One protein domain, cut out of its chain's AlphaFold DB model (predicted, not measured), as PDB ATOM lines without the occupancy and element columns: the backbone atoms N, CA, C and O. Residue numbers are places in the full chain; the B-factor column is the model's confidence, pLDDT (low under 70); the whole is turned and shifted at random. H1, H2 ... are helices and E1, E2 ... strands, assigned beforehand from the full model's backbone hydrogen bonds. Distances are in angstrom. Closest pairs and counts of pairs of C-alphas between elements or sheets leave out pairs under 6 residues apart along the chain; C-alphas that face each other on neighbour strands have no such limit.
ATOM      1  N   ARG A 102     262.153 265.481 319.554       82.56
ATOM      2  CA  ARG A 102     262.581 266.786 319.035       82.56
ATOM      3  C   ARG A 102     262.851 266.810 317.533       82.56
ATOM      4  O   ARG A 102     262.543 267.799 316.870       82.56
ATOM      5  N   ALA A 103     263.391 265.724 316.983       84.12
ATOM      6  CA  ALA A 103     263.701 265.622 315.563       84.12
ATOM      7  C   ALA A 103     262.449 265.782 314.684       84.12
ATOM      8  O   ALA A 103     262.571 266.208 313.539       84.12
ATOM      9  N   LEU A 104     261.252 265.514 315.217       86.38
ATOM     10  CA  LEU A 104     259.989 265.668 314.498       86.38
ATOM     11  C   LEU A 104     259.485 267.116 314.443       86.38
ATOM     12  O   LEU A 104     258.663 267.431 313.583       86.38
ATOM     13  N   HIS A 105     259.956 268.014 315.313       87.69
ATOM     14  CA  HIS A 105     259.392 269.365 315.405       87.69
ATOM     15  C   HIS A 105     259.599 270.179 314.115       87.69
ATOM     16  O   HIS A 105     258.623 270.776 313.649       87.69
ATOM     17  N   PRO A 106     260.783 270.174 313.461       86.94
ATOM     18  CA  PRO A 106     260.960 270.870 312.184       86.94
ATOM     19  C   PRO A 106     260.079 270.310 311.062       86.94
ATOM     20  O   PRO A 106     259.573 271.076 310.239       86.94
ATOM     21  N   LEU A 107     259.840 268.993 311.058       87.62
ATOM     22  CA  LEU A 107     258.952 268.331 310.098       87.62
ATOM     23  C   LEU A 107     257.498 268.758 310.315       87.62
ATOM     24  O   LEU A 107     256.811 269.138 309.366       87.62
ATOM     25  N   LEU A 108     257.048 268.783 311.570       87.19
ATOM     26  CA  LEU A 108     255.710 269.244 311.922       87.19
ATOM     27  C   LEU A 108     255.526 270.738 311.618       87.19
ATOM     28  O   LEU A 108     254.518 271.122 311.031       87.19
ATOM     29  N   CYS A 109     256.508 271.589 311.927       86.75
ATOM     30  CA  CYS A 109     256.454 273.014 311.580       86.75
ATOM     31  C   CYS A 109     256.340 273.218 310.063       86.75
ATOM     32  O   CYS A 109     255.568 274.064 309.604       86.75
ATOM     33  N   LYS A 110     257.065 272.415 309.272       87.00
ATOM     34  CA  LYS A 110     256.948 272.419 307.811       87.00
ATOM     35  C   LYS A 110     255.554 271.993 307.357       87.00
ATOM     36  O   LYS A 110     254.966 272.692 306.534       87.00
ATOM     37  N   TYR A 111     254.999 270.920 307.911       86.44
ATOM     38  CA  TYR A 111     253.628 270.502 307.616       86.44
ATOM     39  C   TYR A 111     252.617 271.616 307.932       86.44
ATOM     40  O   TYR A 111     251.852 272.020 307.061       86.44
ATOM     41  N   ILE A 112     252.682 272.211 309.125       86.12
ATOM     42  CA  ILE A 112     251.785 273.299 309.542       86.12
ATOM     43  C   ILE A 112     251.902 274.522 308.611       86.12
ATOM     44  O   ILE A 112     250.897 275.162 308.293       86.12
ATOM     45  N   SER A 113     253.102 274.806 308.088       82.88
ATOM     46  CA  SER A 113     253.308 275.905 307.135       82.88
ATOM     47  C   SER A 113     252.498 275.760 305.841       82.88
ATOM     48  O   SER A 113     252.079 276.769 305.273       82.88
ATOM     49  N   THR A 114     252.188 274.528 305.416       83.19
ATOM     50  CA  THR A 114     251.327 274.274 304.246       83.19
ATOM     51  C   THR A 114     249.883 274.736 304.477       83.19
ATOM     52  O   THR A 114     249.204 275.154 303.543       83.19
ATOM     53  N   MET A 115     249.436 274.784 305.737       81.12
ATOM     54  CA  MET A 115     248.111 275.266 306.148       81.12
ATOM     55  C   MET A 115     248.052 276.798 306.310       81.12
ATOM     56  O   MET A 115     247.096 277.330 306.883       81.12
ATOM     57  N   SER A 116     249.063 277.528 305.815       81.75
ATOM     58  CA  SER A 116     249.227 278.983 305.992       81.75
ATOM     59  C   SER A 116     249.340 279.429 307.457       81.75
ATOM     60  O   SER A 116     249.004 280.565 307.796       81.75
ATOM     61  N   VAL A 117     249.807 278.539 308.332       82.81
ATOM     62  CA  VAL A 117     250.081 278.821 309.744       82.81
ATOM     63  C   VAL A 117     251.598 278.866 309.913       82.81
ATOM     64  O   VAL A 117     252.303 277.918 309.580       82.81
ATOM     65  N   MET A 118     252.130 279.966 310.432       82.81
ATOM     66  CA  MET A 118     253.552 280.062 310.747       82.81
ATOM     67  C   MET A 118     253.807 279.411 312.099       82.81
ATOM     68  O   MET A 118     253.475 279.991 313.128       82.81
ATOM     69  N   ALA A 119     254.373 278.205 312.084       85.00
ATOM     70  CA  ALA A 119     254.677 277.430 313.281       85.00
ATOM     71  C   ALA A 119     256.163 277.436 313.623       85.00
ATOM     72  O   ALA A 119     257.022 277.323 312.745       85.00
ATOM     73  N   LYS A 120     256.447 277.571 314.917       83.31
ATOM     74  CA  LYS A 120     257.787 277.657 315.491       83.31
ATOM     75  C   LYS A 120     257.844 276.864 316.781       83.31
ATOM     76  O   LYS A 120     256.893 276.836 317.556       83.31
ATOM     77  N   THR A 121     258.982 276.227 317.005       84.62
ATOM     78  CA  THR A 121     259.184 275.387 318.180       84.62
ATOM     79  C   THR A 121     259.723 276.196 319.356       84.62
ATOM     80  O   THR A 121     260.637 277.005 319.183       84.62
ATOM     81  N   ILE A 122     259.187 275.958 320.552       78.38
ATOM     82  CA  ILE A 122     259.692 276.519 321.805       78.38
ATOM     83  C   ILE A 122     260.850 275.647 322.319       78.38
ATOM     84  O   ILE A 122     260.823 274.416 322.264       78.38
ATOM     85  N   TYR A 123     261.927 276.301 322.756       72.62
ATOM     86  CA  TYR A 123     263.152 275.679 323.265       72.62
ATOM     87  C   TYR A 123     263.248 275.875 324.778       72.62
ATOM     88  O   TYR A 123     263.922 276.787 325.255       72.62
ATOM     89  N   HIS A 124     262.567 275.029 325.539       64.25
ATOM     90  CA  HIS A 124     262.521 275.146 326.998       64.25
ATOM     91  C   HIS A 124     263.737 274.566 327.718       64.25
ATOM     92  O   HIS A 124     263.976 274.848 328.881       64.25
ATOM     93  N   GLU A 125     264.551 273.784 327.023       61.03
ATOM     94  CA  GLU A 125     265.825 273.251 327.515       61.03
ATOM     95  C   GLU A 125     266.920 274.313 327.701       61.03
ATOM     96  O   GLU A 125     267.956 274.037 328.299       61.03
ATOM     97  N   LYS A 126     266.686 275.538 327.215       55.25
ATOM     98  CA  LYS A 126     267.591 276.683 327.374       55.25
ATOM     99  C   LYS A 126     267.211 277.608 328.539       55.25
ATOM    100  O   LYS A 126     267.855 278.645 328.688       55.25
ATOM    101  N   SER A 127     266.180 277.291 329.330       51.84
ATOM    102  CA  SER A 127     265.788 278.127 330.472       51.84
ATOM    103  C   SER A 127     266.727 277.939 331.669       51.84
ATOM    104  O   SER A 127     267.212 276.841 331.958       51.84
ATOM    105  N   ASN A 128     267.027 279.046 332.351       50.00
ATOM    106  CA  ASN A 128     267.906 279.062 333.519       50.00
ATOM    107  C   ASN A 128     267.228 278.383 334.723       50.00
ATOM    108  O   ASN A 128     266.006 278.365 334.840       50.00
ATOM    109  N   LYS A 129     268.032 277.849 335.655       50.12
ATOM    110  CA  LYS A 129     267.562 277.100 336.842       50.12
ATOM    111  C   LYS A 129     266.561 277.857 337.733       50.12
ATOM    112  O   LYS A 129     265.811 277.219 338.458       50.12
ATOM    113  N   GLU A 130     266.516 279.185 337.664       54.06
ATOM    114  CA  GLU A 130     265.566 280.014 338.423       54.06
ATOM    115  C   GLU A 130     264.120 279.931 337.882       54.06
ATOM    116  O   GLU A 130     263.168 280.213 338.605       54.06
ATOM    117  N   GLU A 131     263.931 279.444 336.650       53.72
ATOM    118  CA  GLU A 131     262.640 279.291 335.958       53.72
ATOM    119  C   GLU A 131     262.165 277.824 335.919       53.72
ATOM    120  O   GLU A 131     261.437 277.400 335.024       53.72
ATOM    121  N   GLU A 132     262.572 276.995 336.885       49.12
ATOM    122  CA  GLU A 132     262.232 275.562 336.916       49.12
ATOM    123  C   GLU A 132     260.715 275.301 336.991       49.12
ATOM    124  O   GLU A 132     260.209 274.346 336.400       49.12
ATOM    125  N   HIS A 133     259.974 276.210 337.625       52.25
ATOM    126  CA  HIS A 133     258.510 276.217 337.655       52.25
ATOM    127  C   HIS A 133     257.883 276.555 336.288       52.25
ATOM    128  O   HIS A 133     256.729 276.209 336.046       52.25
ATOM    129  N   GLN A 134     258.636 277.174 335.371       53.19
ATOM    130  CA  GLN A 134     258.187 277.475 334.010       53.19
ATOM    131  C   GLN A 134     258.427 276.335 333.013       53.19
ATOM    132  O   GLN A 134     258.005 276.436 331.862       53.19
ATOM    133  N   LYS A 135     259.051 275.222 333.425       49.91
ATOM    134  CA  LYS A 135     259.248 274.048 332.553       49.91
ATOM    135  C   LYS A 135     257.936 273.380 332.119       49.91
ATOM    136  O   LYS A 135     257.938 272.650 331.141       49.91
ATOM    137  N   TRP A 136     256.837 273.628 332.834       55.44
ATOM    138  CA  TRP A 136     255.555 272.932 332.656       55.44
ATOM    139  C   TRP A 136     254.433 273.797 332.065       55.44
ATOM    140  O   TRP A 136     253.290 273.357 332.060       55.44
ATOM    141  N   ILE A 137     254.721 275.031 331.633       64.69
ATOM    142  CA  ILE A 137     253.680 276.035 331.316       64.69
ATOM    143  C   ILE A 137     253.661 276.501 329.857       64.69
ATOM    144  O   ILE A 137     252.969 277.467 329.537       64.69
ATOM    145  N   HIS A 138     254.416 275.865 328.965       68.75
ATOM    146  CA  HIS A 138     254.460 276.237 327.551       68.75
ATOM    147  C   HIS A 138     254.235 275.009 326.661       68.75
ATOM    148  O   HIS A 138     254.657 273.913 327.020       68.75
ATOM    149  N   PRO A 139     253.571 275.177 325.509       79.38
ATOM    150  CA  PRO A 139     253.459 274.117 324.520       79.38
ATOM    151  C   PRO A 139     254.786 273.914 323.785       79.38
ATOM    152  O   PRO A 139     255.622 274.820 323.717       79.38
ATOM    153  N   ASP A 140     254.941 272.755 323.157       81.88
ATOM    154  CA  ASP A 140     256.116 272.438 322.345       81.88
ATOM    155  C   ASP A 140     256.274 273.362 321.133       81.88
ATOM    156  O   ASP A 140     257.382 273.785 320.780       81.88
ATOM    157  N   ILE A 141     255.169 273.651 320.446       85.88
ATOM    158  CA  ILE A 141     255.146 274.422 319.199       85.88
ATOM    159  C   ILE A 141     254.018 275.444 319.264       85.88
ATOM    160  O   ILE A 141     252.897 275.142 319.670       85.88
ATOM    161  N   VAL A 142     254.307 276.652 318.786       86.31
ATOM    162  CA  VAL A 142     253.333 277.730 318.625       86.31
ATOM    163  C   VAL A 142     253.172 278.061 317.154       86.31
ATOM    164  O   VAL A 142     254.155 278.263 316.442       86.31
ATOM    165  N   GLY A 143     251.923 278.119 316.707       84.88
ATOM    166  CA  GLY A 143     251.521 278.537 315.375       84.88
ATOM    167  C   GLY A 143     250.780 279.864 315.402       84.88
ATOM    168  O   GLY A 143     249.968 280.113 316.287       84.88
ATOM    169  N   VAL A 144     251.012 280.704 314.399       82.19
ATOM    170  CA  VAL A 144     250.211 281.904 314.164       82.19
ATOM    171  C   VAL A 144     249.671 281.911 312.743       82.19
ATOM    172  O   VAL A 144     250.412 281.752 311.770       82.19
ATOM    173  N   LYS A 145     248.362 282.103 312.612       80.00
ATOM    174  CA  LYS A 145     247.699 282.331 311.331       80.00
ATOM    175  C   LYS A 145     247.150 283.738 311.310       80.00
ATOM    176  O   LYS A 145     246.306 284.108 312.121       80.00
ATOM    177  N   PHE A 146     247.617 284.496 310.335       73.31
ATOM    178  CA  PHE A 146     247.074 285.809 310.050       73.31
ATOM    179  C   PHE A 146     245.934 285.653 309.055       73.31
ATOM    180  O   PHE A 146     246.121 285.099 307.966       73.31
ATOM    181  N   SER A 147     244.754 286.145 309.420       66.06
ATOM    182  CA  SER A 147     243.638 286.254 308.485       66.06
ATOM    183  C   SER A 147     243.980 287.322 307.446       66.06
ATOM    184  O   SER A 147     243.750 288.508 307.658       66.06
ATOM    185  N   LYS A 148     244.568 286.927 306.311       57.19
ATOM    186  CA  LYS A 148     244.748 287.837 305.172       57.19
ATOM    187  C   LYS A 148     243.376 288.150 304.579       57.19
ATOM    188  O   LYS A 148     242.762 287.284 303.960       57.19
ATOM    189  N   ARG A 149     242.903 289.389 304.725       52.72
ATOM    190  CA  ARG A 149     241.803 289.922 303.912       52.72
ATOM    191  C   ARG A 149     242.343 290.950 302.926       52.72
ATOM    192  O   ARG A 149     243.129 291.819 303.267       52.72
ATOM    193  N   HIS A 150     241.937 290.804 301.670       51.47
ATOM    194  CA  HIS A 150     242.472 291.531 300.517       51.47
ATOM    195  C   HIS A 150     241.772 292.878 300.248       51.47
ATOM    196  O   HIS A 150     241.778 293.342 299.110       51.47
ATOM    197  N   ASN A 151     241.147 293.520 301.244       57.66
ATOM    198  CA  ASN A 151     240.372 294.737 300.989       57.66
ATOM    199  C   ASN A 151     240.672 295.870 301.984       57.66
ATOM    200  O   ASN A 151     240.204 295.857 303.122       57.66
ATOM    201  N   LYS A 152     241.376 296.901 301.495       60.22
ATOM    202  CA  LYS A 152     241.765 298.106 302.251       60.22
ATOM    203  C   LYS A 152     240.574 298.835 302.893       60.22
ATOM    204  O   LYS A 152     240.739 299.458 303.937       60.22
ATOM    205  N   ALA A 153     239.384 298.758 302.289       62.88
ATOM    206  CA  ALA A 153     238.170 299.377 302.830       62.88
ATOM    207  C   ALA A 153     237.641 298.642 304.076       62.88
ATOM    208  O   ALA A 153     237.198 299.279 305.031       62.88
ATOM    209  N   CYS A 154     237.739 297.308 304.100       59.16
ATOM    210  CA  CYS A 154     237.387 296.512 305.274       59.16
ATOM    211  C   CYS A 154     238.389 296.739 306.413       59.16
ATOM    212  O   CYS A 154     237.969 296.881 307.555       59.16
ATOM    213  N   ASP A 155     239.687 296.848 306.114       61.41
ATOM    214  CA  ASP A 155     240.730 297.045 307.131       61.41
ATOM    215  C   ASP A 155     240.543 298.342 307.937       61.41
ATOM    216  O   ASP A 155     240.764 298.357 309.148       61.41
ATOM    217  N   ALA A 156     240.110 299.431 307.290       65.12
ATOM    218  CA  ALA A 156     239.824 300.699 307.963       65.12
ATOM    219  C   ALA A 156     238.616 300.596 308.913       65.12
ATOM    220  O   ALA A 156     238.648 301.121 310.026       65.12
ATOM    221  N   LEU A 157     237.576 299.873 308.491       63.62
ATOM    222  CA  LEU A 157     236.346 299.680 309.256       63.62
ATOM    223  C   LEU A 157     236.561 298.713 310.434       63.62
ATOM    224  O   LEU A 157     236.111 298.977 311.544       63.62
ATOM    225  N   PHE A 158     237.349 297.650 310.244       58.31
ATOM    226  CA  PHE A 158     237.741 296.736 311.321       58.31
ATOM    227  C   PHE A 158     238.694 297.384 312.331       58.31
ATOM    228  O   PHE A 158     238.503 297.194 313.530       58.31
ATOM    229  N   LYS A 159     239.652 298.221 311.902       60.88
ATOM    230  CA  LYS A 159     240.481 299.022 312.830       60.88
ATOM    231  C   LYS A 159     239.644 299.924 313.741       60.88
ATOM    232  O   LYS A 159     240.031 300.144 314.888       60.88
ATOM    233  N   ALA A 160     238.516 300.425 313.239       62.06
ATOM    234  CA  ALA A 160     237.589 301.254 314.001       62.06
ATOM    235  C   ALA A 160     236.665 300.441 314.932       62.06
ATOM    236  O   ALA A 160     236.317 300.930 316.003       62.06
ATOM    237  N   VAL A 161     236.283 299.214 314.551       60.91
ATOM    238  CA  VAL A 161     235.234 298.429 315.236       60.91
ATOM    239  C   VAL A 161     235.784 297.309 316.131       60.91
ATOM    240  O   VAL A 161     235.169 296.987 317.144       60.91
ATOM    241  N   SER A 162     236.924 296.687 315.815       53.16
ATOM    242  CA  SER A 162     237.462 295.550 316.582       53.16
ATOM    243  C   SER A 162     238.962 295.337 316.352       53.16
ATOM    244  O   SER A 162     239.384 294.846 315.311       53.16
ATOM    245  N   ARG A 163     239.790 295.617 317.371       53.78
ATOM    246  CA  ARG A 163     241.242 295.318 317.353       53.78
ATOM    247  C   ARG A 163     241.579 293.823 317.532       53.78
ATOM    248  O   ARG A 163     242.746 293.465 317.476       53.78
ATOM    249  N   LYS A 164     240.587 292.963 317.798       54.69
ATOM    250  CA  LYS A 164     240.784 291.629 318.403       54.69
ATOM    251  C   LYS A 164     240.814 290.421 317.447       54.69
ATOM    252  O   LYS A 164     241.155 289.341 317.907       54.69
ATOM    253  N   GLU A 165     240.499 290.548 316.153       56.41
ATOM    254  CA  GLU A 165     240.117 289.365 315.338       56.41
ATOM    255  C   GLU A 165     240.977 289.063 314.093       56.41
ATOM    256  O   GLU A 165     240.499 288.466 313.131       56.41
ATOM    257  N   ASN A 166     242.262 289.426 314.080       63.59
ATOM    258  CA  ASN A 166     243.110 289.207 312.889       63.59
ATOM    259  C   ASN A 166     244.175 288.114 313.045       63.59
ATOM    260  O   ASN A 166     244.928 287.842 312.105       63.59
ATOM    261  N   ILE A 167     244.247 287.491 314.221       71.00
ATOM    262  CA  ILE A 167     245.313 286.562 314.584       71.00
ATOM    263  C   ILE A 167     244.686 285.337 315.242       71.00
ATOM    264  O   ILE A 167     244.072 285.445 316.300       71.00
ATOM    265  N   CYS A 168     244.860 284.171 314.626       75.06
ATOM    266  CA  CYS A 168     244.572 282.890 315.261       75.06
ATOM    267  C   CYS A 168     245.880 282.307 315.788       75.06
ATOM    268  O   CYS A 168     246.827 282.101 315.020       75.06
ATOM    269  N   LEU A 169     245.926 282.058 317.093       80.06
ATOM    270  CA  LEU A 169     247.037 281.390 317.750       80.06
ATOM    271  C   LEU A 169     246.731 279.893 317.833       80.06
ATOM    272  O   LEU A 169     245.596 279.477 318.038       80.06
ATOM    273  N   TYR A 170     247.759 279.089 317.623       83.38
ATOM    274  CA  TYR A 170     247.717 277.643 317.740       83.38
ATOM    275  C   TYR A 170     248.837 277.217 318.671       83.38
ATOM    276  O   TYR A 170     249.936 277.772 318.641       83.38
ATOM    277  N   SER A 171     248.574 276.190 319.452       86.62
ATOM    278  CA  SER A 171     249.570 275.501 320.252       86.62
ATOM    279  C   SER A 171     249.491 274.021 319.933       86.62
ATOM    280  O   SER A 171     248.408 273.467 319.737       86.62
ATOM    281  N   TYR A 172     250.652 273.390 319.847       86.19
ATOM    282  CA  TYR A 172     250.767 271.968 319.577       86.19
ATOM    283  C   TYR A 172     251.690 271.345 320.615       86.19
ATOM    284  O   TYR A 172     252.726 271.920 320.949       86.19
ATOM    285  N   GLU A 173     251.299 270.163 321.073       85.81
ATOM    286  CA  GLU A 173     252.100 269.259 321.891       85.81
ATOM    287  C   GLU A 173     252.408 268.035 321.028       85.81
ATOM    288  O   GLU A 173     251.500 267.500 320.374       85.81
ATOM    289  N   LEU A 174     253.665 267.605 320.972       86.44
ATOM    290  CA  LEU A 174     254.091 266.533 320.079       86.44
ATOM    291  C   LEU A 174     254.512 265.302 320.871       86.44
ATOM    292  O   LEU A 174     255.433 265.348 321.674       86.44
ATOM    293  N   LYS A 175     253.883 264.159 320.572       86.12
ATOM    294  CA  LYS A 175     254.307 262.858 321.093       86.12
ATOM    295  C   LYS A 175     254.692 261.908 319.970       86.12
ATOM    296  O   LYS A 175     253.933 261.722 319.023       86.12
ATOM    297  N   LYS A 176     255.848 261.257 320.098       83.94
ATOM    298  CA  LYS A 176     256.353 260.258 319.144       83.94
ATOM    299  C   LYS A 176     255.485 258.999 319.093       83.94
ATOM    300  O   LYS A 176     255.315 258.420 318.027       83.94
ATOM    301  N   ALA A 177     254.993 258.550 320.243       81.38
ATOM    302  CA  ALA A 177     254.097 257.407 320.356       81.38
ATOM    303  C   ALA A 177     253.291 257.493 321.655       81.38
ATOM    304  O   ALA A 177     253.783 258.001 322.664       81.38
ATOM    305  N   ILE A 178     252.068 256.972 321.617       84.94
ATOM    306  CA  ILE A 178     251.192 256.803 322.775       84.94
ATOM    307  C   ILE A 178     250.840 255.319 322.828       84.94
ATOM    308  O   ILE A 178     250.297 254.782 321.863       84.94
ATOM    309  N   HIS A 179     251.183 254.643 323.922       81.25
ATOM    310  CA  HIS A 179     251.063 253.187 324.036       81.25
ATOM    311  C   HIS A 179     249.926 252.736 324.954       81.25
ATOM    312  O   HIS A 179     249.594 251.552 324.976       81.25
ATOM    313  N   SER A 180     249.328 253.650 325.722       87.69
ATOM    314  CA  SER A 180     248.241 253.328 326.649       87.69
ATOM    315  C   SER A 180     247.223 254.457 326.792       87.69
ATOM    316  O   SER A 180     247.549 255.633 326.632       87.69
ATOM    317  N   ASP A 181     246.005 254.105 327.205       86.75
ATOM    318  CA  ASP A 181     244.950 255.072 327.534       86.75
ATOM    319  C   ASP A 181     245.354 256.019 328.672       86.75
ATOM    320  O   ASP A 181     244.920 257.169 328.726       86.75
ATOM    321  N   TYR A 182     246.193 255.544 329.595       84.44
ATOM    322  CA  TYR A 182     246.733 256.373 330.667       84.44
ATOM    323  C   TYR A 182     247.683 257.447 330.119       84.44
ATOM    324  O   TYR A 182     247.551 258.621 330.466       84.44
ATOM    325  N   GLU A 183     248.596 257.067 329.221       78.06
ATOM    326  CA  GLU A 183     249.482 258.012 328.532       78.06
ATOM    327  C   GLU A 183     248.696 258.996 327.668       78.06
ATOM    328  O   GLU A 183     248.995 260.189 327.696       78.06
ATOM    329  N   LEU A 184     247.662 258.529 326.965       84.56
ATOM    330  CA  LEU A 184     246.777 259.383 326.178       84.56
ATOM    331  C   LEU A 184     246.127 260.456 327.052       84.56
ATOM    332  O   LEU A 184     246.206 261.639 326.733       84.56
ATOM    333  N   LYS A 185     245.522 260.057 328.179       86.69
ATOM    334  CA  LYS A 185     244.899 260.992 329.127       86.69
ATOM    335  C   LYS A 185     245.914 261.993 329.662       86.69
ATOM    336  O   LYS A 185     245.624 263.184 329.709       86.69
ATOM    337  N   LYS A 186     247.112 261.529 330.023       80.81
ATOM    338  CA  LYS A 186     248.189 262.402 330.502       80.81
ATOM    339  C   LYS A 186     248.591 263.435 329.444       80.81
ATOM    340  O   LYS A 186     248.636 264.619 329.760       80.81
ATOM    341  N   CYS A 187     248.829 263.004 328.205       81.88
ATOM    342  CA  CYS A 187     249.182 263.902 327.100       81.88
ATOM    343  C   CYS A 187     248.045 264.882 326.792       81.88
ATOM    344  O   CYS A 187     248.294 266.063 326.578       81.88
ATOM    345  N   PHE A 188     246.793 264.423 326.831       84.62
ATOM    346  CA  PHE A 188     245.622 265.273 326.636       84.62
ATOM    347  C   PHE A 188     245.539 266.383 327.689       84.62
ATOM    348  O   PHE A 188     245.433 267.556 327.337       84.62
ATOM    349  N   PHE A 189     245.634 266.045 328.979       84.50
ATOM    350  CA  PHE A 189     245.586 267.053 330.042       84.50
ATOM    351  C   PHE A 189     246.782 268.009 329.993       84.50
ATOM    352  O   PHE A 189     246.605 269.201 330.239       84.50
ATOM    353  N   GLN A 190     247.967 267.521 329.609       80.06
ATOM    354  CA  GLN A 190     249.135 268.369 329.378       80.06
ATOM    355  C   GLN A 190     248.882 269.367 328.243       80.06
ATOM    356  O   GLN A 190     249.051 270.570 328.436       80.06
ATOM    357  N   ALA A 191     248.403 268.885 327.093       83.44
ATOM    358  CA  ALA A 191     248.104 269.721 325.938       83.44
ATOM    359  C   ALA A 191     247.046 270.779 326.272       83.44
ATOM    360  O   ALA A 191     247.238 271.948 325.952       83.44
ATOM    361  N   VAL A 192     245.965 270.409 326.966       80.44
ATOM    362  CA  VAL A 192     244.907 271.347 327.381       80.44
ATOM    363  C   VAL A 192     245.447 272.408 328.341       80.44
ATOM    364  O   VAL A 192     245.179 273.593 328.150       80.44
ATOM    365  N   SER A 193     246.240 272.007 329.337       77.88
ATOM    366  CA  SER A 193     246.857 272.936 330.291       77.88
ATOM    367  C   SER A 193     247.783 273.933 329.582       77.88
ATOM    368  O   SER A 193     247.620 275.148 329.726       77.88
ATOM    369  N   ASN A 194     248.689 273.428 328.737       77.12
ATOM    370  CA  ASN A 194     249.687 274.215 328.003       77.12
ATOM    371  C   ASN A 194     249.091 275.085 326.889       77.12
ATOM    372  O   ASN A 194     249.725 276.044 326.454       77.12
ATOM    373  N   SER A 195     247.888 274.753 326.418       75.31
ATOM    374  CA  SER A 195     247.211 275.414 325.294       75.31
ATOM    375  C   SER A 195     246.088 276.349 325.715       75.31
ATOM    376  O   SER A 195     245.447 276.955 324.860       75.31
ATOM    377  N   SER A 196     245.836 276.481 327.018       69.00
ATOM    378  CA  SER A 196     244.763 277.324 327.548       69.00
ATOM    379  C   SER A 196     244.818 278.755 326.994       69.00
ATOM    380  O   SER A 196     243.783 279.311 326.646       69.00
ATOM    381  N   TRP A 197     246.014 279.318 326.798       67.00
ATOM    382  CA  TRP A 197     246.218 280.665 326.253       67.00
ATOM    383  C   TRP A 197     245.972 280.792 324.735       67.00
ATOM    384  O   TRP A 197     245.652 281.885 324.272       67.00
ATOM    385  N   ALA A 198     246.093 279.715 323.948       58.56
ATOM    386  CA  ALA A 198     246.081 279.779 322.478       58.56
ATOM    387  C   ALA A 198     244.711 280.160 321.886       58.56
ATOM    388  O   ALA A 198     244.609 280.473 320.704       58.56
ATOM    389  N   ASN A 199     243.669 280.210 322.717       52.31
ATOM    390  CA  ASN A 199     242.331 280.656 322.333       52.31
ATOM    391  C   ASN A 199     242.013 282.102 322.768       52.31
ATOM    392  O   ASN A 199     240.914 282.600 322.522       52.31
ATOM    393  N   TYR A 200     242.958 282.793 323.415       51.09
ATOM    394  CA  TYR A 200     242.816 284.194 323.802       51.09
ATOM    395  C   TYR A 200     243.519 285.072 322.760       51.09
ATOM    396  O   TYR A 200     244.743 285.163 322.720       51.09
ATOM    397  N   GLY A 201     242.742 285.728 321.896       47.12
ATOM    398  CA  GLY A 201     243.235 286.693 320.906       47.12
ATOM    399  C   GLY A 201     243.758 287.982 321.550       47.12
ATOM    400  O   GLY A 201     243.123 289.030 321.444       47.12
ATOM    401  N   TYR A 202     244.892 287.914 322.250       51.53
ATOM    402  CA  TYR A 202     245.563 289.070 322.844       51.53
ATOM    403  C   TYR A 202     247.055 289.063 322.506       51.53
ATOM    404  O   TYR A 202     247.861 288.403 323.153       51.53
ATOM    405  N   ALA A 203     247.424 289.860 321.509       47.53
ATOM    406  CA  ALA A 203     248.777 290.371 321.351       47.53
ATOM    407  C   ALA A 203     248.657 291.863 321.017       47.53
ATOM    408  O   ALA A 203     248.009 292.228 320.040       47.53
ATOM    409  N   ASP A 204     249.202 292.718 321.881       45.25
ATOM    410  CA  ASP A 204     249.259 294.166 321.666       45.25
ATOM    411  C   ASP A 204     250.316 294.468 320.585       45.25
ATOM    412  O   ASP A 204     251.418 293.910 320.636       45.25
ATOM    413  N   ASP A 205     249.997 295.344 319.623       47.31
ATOM    414  CA  ASP A 205     250.849 295.702 318.473       47.31
ATOM    415  C   ASP A 205     252.271 296.106 318.901       47.31
ATOM    416  O   ASP A 205     253.245 295.869 318.182       47.31
ATOM    417  N   LYS A 206     252.417 296.642 320.121       47.66
ATOM    418  CA  LYS A 206     253.707 297.000 320.731       47.66
ATOM    419  C   LYS A 206     254.720 295.846 320.753       47.66
ATOM    420  O   LYS A 206     255.925 296.095 320.709       47.66
ATOM    421  N   TYR A 207     254.263 294.597 320.831       49.97
ATOM    422  CA  TYR A 207     255.133 293.423 320.933       49.97
ATOM    423  C   TYR A 207     255.313 292.677 319.609       49.97
ATOM    424  O   TYR A 207     256.099 291.732 319.564       49.97
ATOM    425  N   PHE A 208     254.641 293.097 318.532       53.84
ATOM    426  CA  PHE A 208     254.625 292.385 317.253       53.84
ATOM    427  C   PHE A 208     256.017 292.296 316.608       53.84
ATOM    428  O   PHE A 208     256.525 291.199 316.381       53.84
ATOM    429  N   GLU A 209     256.680 293.436 316.405       54.66
ATOM    430  CA  GLU A 209     258.012 293.500 315.780       54.66
ATOM    431  C   GLU A 209     259.092 292.806 316.621       54.66
ATOM    432  O   GLU A 209     259.919 292.052 316.107       54.66
ATOM    433  N   SER A 210     259.052 292.999 317.943       50.88
ATOM    434  CA  SER A 210     259.974 292.331 318.870       50.88
ATOM    435  C   SER A 210     259.788 290.811 318.848       50.88
ATOM    436  O   SER A 210     260.766 290.061 318.821       50.88
ATOM    437  N   SER A 211     258.533 290.353 318.776       55.53
ATOM    438  CA  SER A 211     258.205 288.932 318.671       55.53
ATOM    439  C   SER A 211     258.669 288.354 317.341       55.53
ATOM    440  O   SER A 211     259.315 287.315 317.361       55.53
ATOM    441  N   ILE A 212     258.440 289.028 316.204       60.09
ATOM    442  CA  ILE A 212     258.937 288.588 314.884       60.09
ATOM    443  C   ILE A 212     260.462 288.496 314.867       60.09
ATOM    444  O   ILE A 212     261.016 287.503 314.390       60.09
ATOM    445  N   LYS A 213     261.153 289.492 315.422       61.91
ATOM    446  CA  LYS A 213     262.614 289.488 315.501       61.91
ATOM    447  C   LYS A 213     263.129 288.332 316.359       61.91
ATOM    448  O   LYS A 213     263.974 287.567 315.906       61.91
ATOM    449  N   ALA A 214     262.564 288.131 317.551       56.94
ATOM    450  CA  ALA A 214     262.902 286.988 318.400       56.94
ATOM    451  C   ALA A 214     262.607 285.647 317.705       56.94
ATOM    452  O   ALA A 214     263.381 284.699 317.829       56.94
ATOM    453  N   LEU A 215     261.522 285.586 316.933       58.12
ATOM    454  CA  LEU A 215     261.126 284.427 316.143       58.12
ATOM    455  C   LEU A 215     262.137 284.114 315.028       58.12
ATOM    456  O   LEU A 215     262.328 282.951 314.675       58.12
ATOM    457  N   HIS A 216     262.749 285.132 314.427       59.88
ATOM    458  CA  HIS A 216     263.785 284.970 313.406       59.88
ATOM    459  C   HIS A 216     265.139 284.594 314.014       59.88
ATOM    460  O   HIS A 216     265.802 283.710 313.481       59.88
ATOM    461  N   ASP A 217     265.501 285.193 315.148       55.41
ATOM    462  CA  ASP A 217     266.821 285.024 315.762       55.41
ATOM    463  C   ASP A 217     266.951 283.731 316.590       55.41
ATOM    464  O   ASP A 217     268.044 283.176 316.700       55.41
ATOM    465  N   LYS A 218     265.860 283.239 317.200       51.34
ATOM    466  CA  LYS A 218     265.904 282.125 318.174       51.34
ATOM    467  C   LYS A 218     265.360 280.786 317.674       51.34
ATOM    468  O   LYS A 218     265.446 279.805 318.414       51.34
ATOM    469  N   CYS A 219     264.786 280.717 316.475       54.22
ATOM    470  CA  CYS A 219     264.089 279.516 316.005       54.22
ATOM    471  C   CYS A 219     264.781 278.838 314.814       54.22
ATOM    472  O   CYS A 219     265.583 279.445 314.112       54.22
ATOM    473  N   ASP A 220     264.435 277.567 314.588       55.19
ATOM    474  CA  ASP A 220     265.124 276.666 313.659       55.19
ATOM    475  C   ASP A 220     265.221 277.124 312.205       55.19
ATOM    476  O   ASP A 220     264.379 277.863 311.682       55.19
ATOM    477  N   LYS A 221     266.226 276.557 311.522       62.22
ATOM    478  CA  LYS A 221     266.312 276.544 310.061       62.22
ATOM    479  C   LYS A 221     265.053 275.883 309.500       62.22
ATOM    480  O   LYS A 221     264.815 274.694 309.687       62.22
ATOM    481  N   ILE A 222     264.252 276.676 308.798       63.53
ATOM    482  CA  ILE A 222     263.045 276.196 308.128       63.53
ATOM    483  C   ILE A 222     263.474 275.288 306.975       63.53
ATOM    484  O   ILE A 222     264.167 275.747 306.068       63.53
ATOM    485  N   LEU A 223     263.035 274.029 306.993       75.44
ATOM    486  CA  LEU A 223     263.196 273.098 305.875       75.44
ATOM    487  C   LEU A 223     262.377 273.617 304.681       75.44
ATOM    488  O   LEU A 223     261.157 273.802 304.778       75.44
ATOM    489  N   ARG A 224     263.030 273.931 303.558       71.44
ATOM    490  CA  ARG A 224     262.363 274.597 302.426       71.44
ATOM    491  C   ARG A 224     261.989 273.608 301.339       71.44
ATOM    492  O   ARG A 224     260.834 273.635 300.909       71.44
ATOM    493  N   THR A 225     262.922 272.748 300.961       78.44
ATOM    494  CA  THR A 225     262.797 271.805 299.846       78.44
ATOM    495  C   THR A 225     262.572 270.372 300.325       78.44
ATOM    496  O   THR A 225     262.796 270.052 301.492       78.44
ATOM    497  N   GLU A 226     262.116 269.499 299.424       78.00
ATOM    498  CA  GLU A 226     262.030 268.059 299.704       78.00
ATOM    499  C   GLU A 226     263.403 267.453 299.999       78.00
ATOM    500  O   GLU A 226     263.522 266.612 300.887       78.00
ATOM    501  N   ASP A 227     264.450 267.918 299.315       81.06
ATOM    502  CA  ASP A 227     265.814 267.450 299.550       81.06
ATOM    503  C   ASP A 227     266.330 267.877 300.928       81.06
ATOM    504  O   ASP A 227     266.980 267.082 301.608       81.06
ATOM    505  N   ASP A 228     265.969 269.074 301.410       81.06
ATOM    506  CA  ASP A 228     266.259 269.485 302.793       81.06
ATOM    507  C   ASP A 228     265.608 268.532 303.800       81.06
ATOM    508  O   ASP A 228     266.229 268.163 304.795       81.06
ATOM    509  N   ILE A 229     264.360 268.120 303.544       80.25
ATOM    510  CA  ILE A 229     263.612 267.196 304.405       80.25
ATOM    511  C   ILE A 229     264.264 265.812 304.381       80.25
ATOM    512  O   ILE A 229     264.524 265.255 305.445       80.25
ATOM    513  N   ARG A 230     264.587 265.278 303.196       80.62
ATOM    514  CA  ARG A 230     265.254 263.972 303.046       80.62
ATOM    515  C   ARG A 230     266.605 263.952 303.755       80.62
ATOM    516  O   ARG A 230     266.864 263.049 304.550       80.62
ATOM    517  N   ASN A 231     267.430 264.972 303.529       82.38
ATOM    518  CA  ASN A 231     268.735 265.108 304.172       82.38
ATOM    519  C   ASN A 231     268.600 265.233 305.692       82.38
ATOM    520  O   ASN A 231     269.327 264.580 306.438       82.38
ATOM    521  N   TYR A 232     267.643 266.030 306.168       82.69
ATOM    522  CA  TYR A 232     267.387 266.186 307.594       82.69
ATOM    523  C   TYR A 232     266.922 264.876 308.249       82.69
ATOM    524  O   TYR A 232     267.424 264.521 309.318       82.69
ATOM    525  N   CYS A 233     266.012 264.135 307.612       81.00
ATOM    526  CA  CYS A 233     265.548 262.836 308.101       81.00
ATOM    527  C   CYS A 233     266.688 261.814 308.159       81.00
ATOM    528  O   CYS A 233     266.848 261.148 309.181       81.00
ATOM    529  N   ALA A 234     267.527 261.750 307.120       81.06
ATOM    530  CA  ALA A 234     268.696 260.874 307.085       81.06
ATOM    531  C   ALA A 234     269.701 261.202 308.204       81.06
ATOM    532  O   ALA A 234     270.150 260.301 308.909       81.06
ATOM    533  N   LEU A 235     270.001 262.487 308.419       80.69
ATOM    534  CA  LEU A 235     270.923 262.940 309.468       80.69
ATOM    535  C   LEU A 235     270.408 262.661 310.884       80.69
ATOM    536  O   LEU A 235     271.197 262.356 311.773       80.69
ATOM    537  N   ASN A 236     269.096 262.769 311.103       78.12
ATOM    538  CA  ASN A 236     268.487 262.597 312.424       78.12
ATOM    539  C   ASN A 236     267.944 261.182 312.666       78.12
ATOM    540  O   ASN A 236     267.319 260.945 313.698       78.12
ATOM    541  N   GLY A 237     268.155 260.246 311.733       77.38
ATOM    542  CA  GLY A 237     267.655 258.875 311.841       77.38
ATOM    543  C   GLY A 237     266.127 258.784 311.890       77.38
ATOM    544  O   GLY A 237     265.589 257.856 312.498       77.38
TER     545      GLY A 237
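What this domain is: This is residues 102 to 237 of the 245 residues of a protein of Prevotella colorans (UniProt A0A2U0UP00). A small antiparallel sheet, in the order E1, E2, E3, has H1 along one face and residues 191 to 199 of the long helix H4 beside its edge strand E3. Residues 150 to 157, mostly in H3, stick out, while H2, H5 and H6 are loosely placed around the sheet. The printed part has 136 residues, with six named helices and three named strands in the order H1 E1 H2 E2 H3 E3 H4 H5 H6, mostly helix. It is only just loose, close to compact, with a radius of gyration of the C-alphas of 17.5 A and spans of 51 by 38 by 33 A.

Where its parts are: Start at E2, residues 141 to 146, 16.7 A long, with C-alpha 141 at (255.146, 274.422, 319.199). Its neighbours are E1, residues 118 to 121, and E3, residues 167 to 172. Find H1 at residues 102 to 114, from C-alpha 102 at (262.581, 266.786, 319.035), and H4 at 181 to 199, 26.2 A long with a kink of 39 degrees near residue 193. H2 is 129 to 136, H3 152 to 161, H5 205 to 218, and H6 226 to 236, ending at (268.487, 262.597, 312.424).

How they stand to each other: Look for N 120 and O 142 at 2.8 A between E1 and E2, and N 143 and O 170 at 2.8 A between E2 and E3. H1 is over E1, at a height over the sheet of 7.9 A; their closest C-alphas, Cys 109 and Ala 119, are 5.1 A apart. H4 is at the sheet's level; the closest C-alphas of E3 and H4, Leu 169 and Ala 198, are 5.1 A apart. H5 only grazes the sheet, with residues 215 to 218. H6 and H1 are close but not clearly touching, Ala 103 to Asn 236 being their closest C-alphas at 6.5 A. H2 and H4 are also close but not clearly touching, while H3 and H4 are apart. In H6 every O i to N i+4 pair is within hydrogen-bond range, against 6 of 9 in H1, 0 of 4 in H2 with 2 of 5 O i to N i+3 pairs, 5 of 6 in H3, 12 of 15 in H4 and 8 of 10 in H5.

The domain as a whole: The C-alphas farthest apart, Ala 153 and Ser 180, are 52.8 A apart. The printed part has no cut and no long link. Its mean pLDDT is 70.4; residues 124 to 138, 147 to 166 and 196 to 222 of the model are under 70.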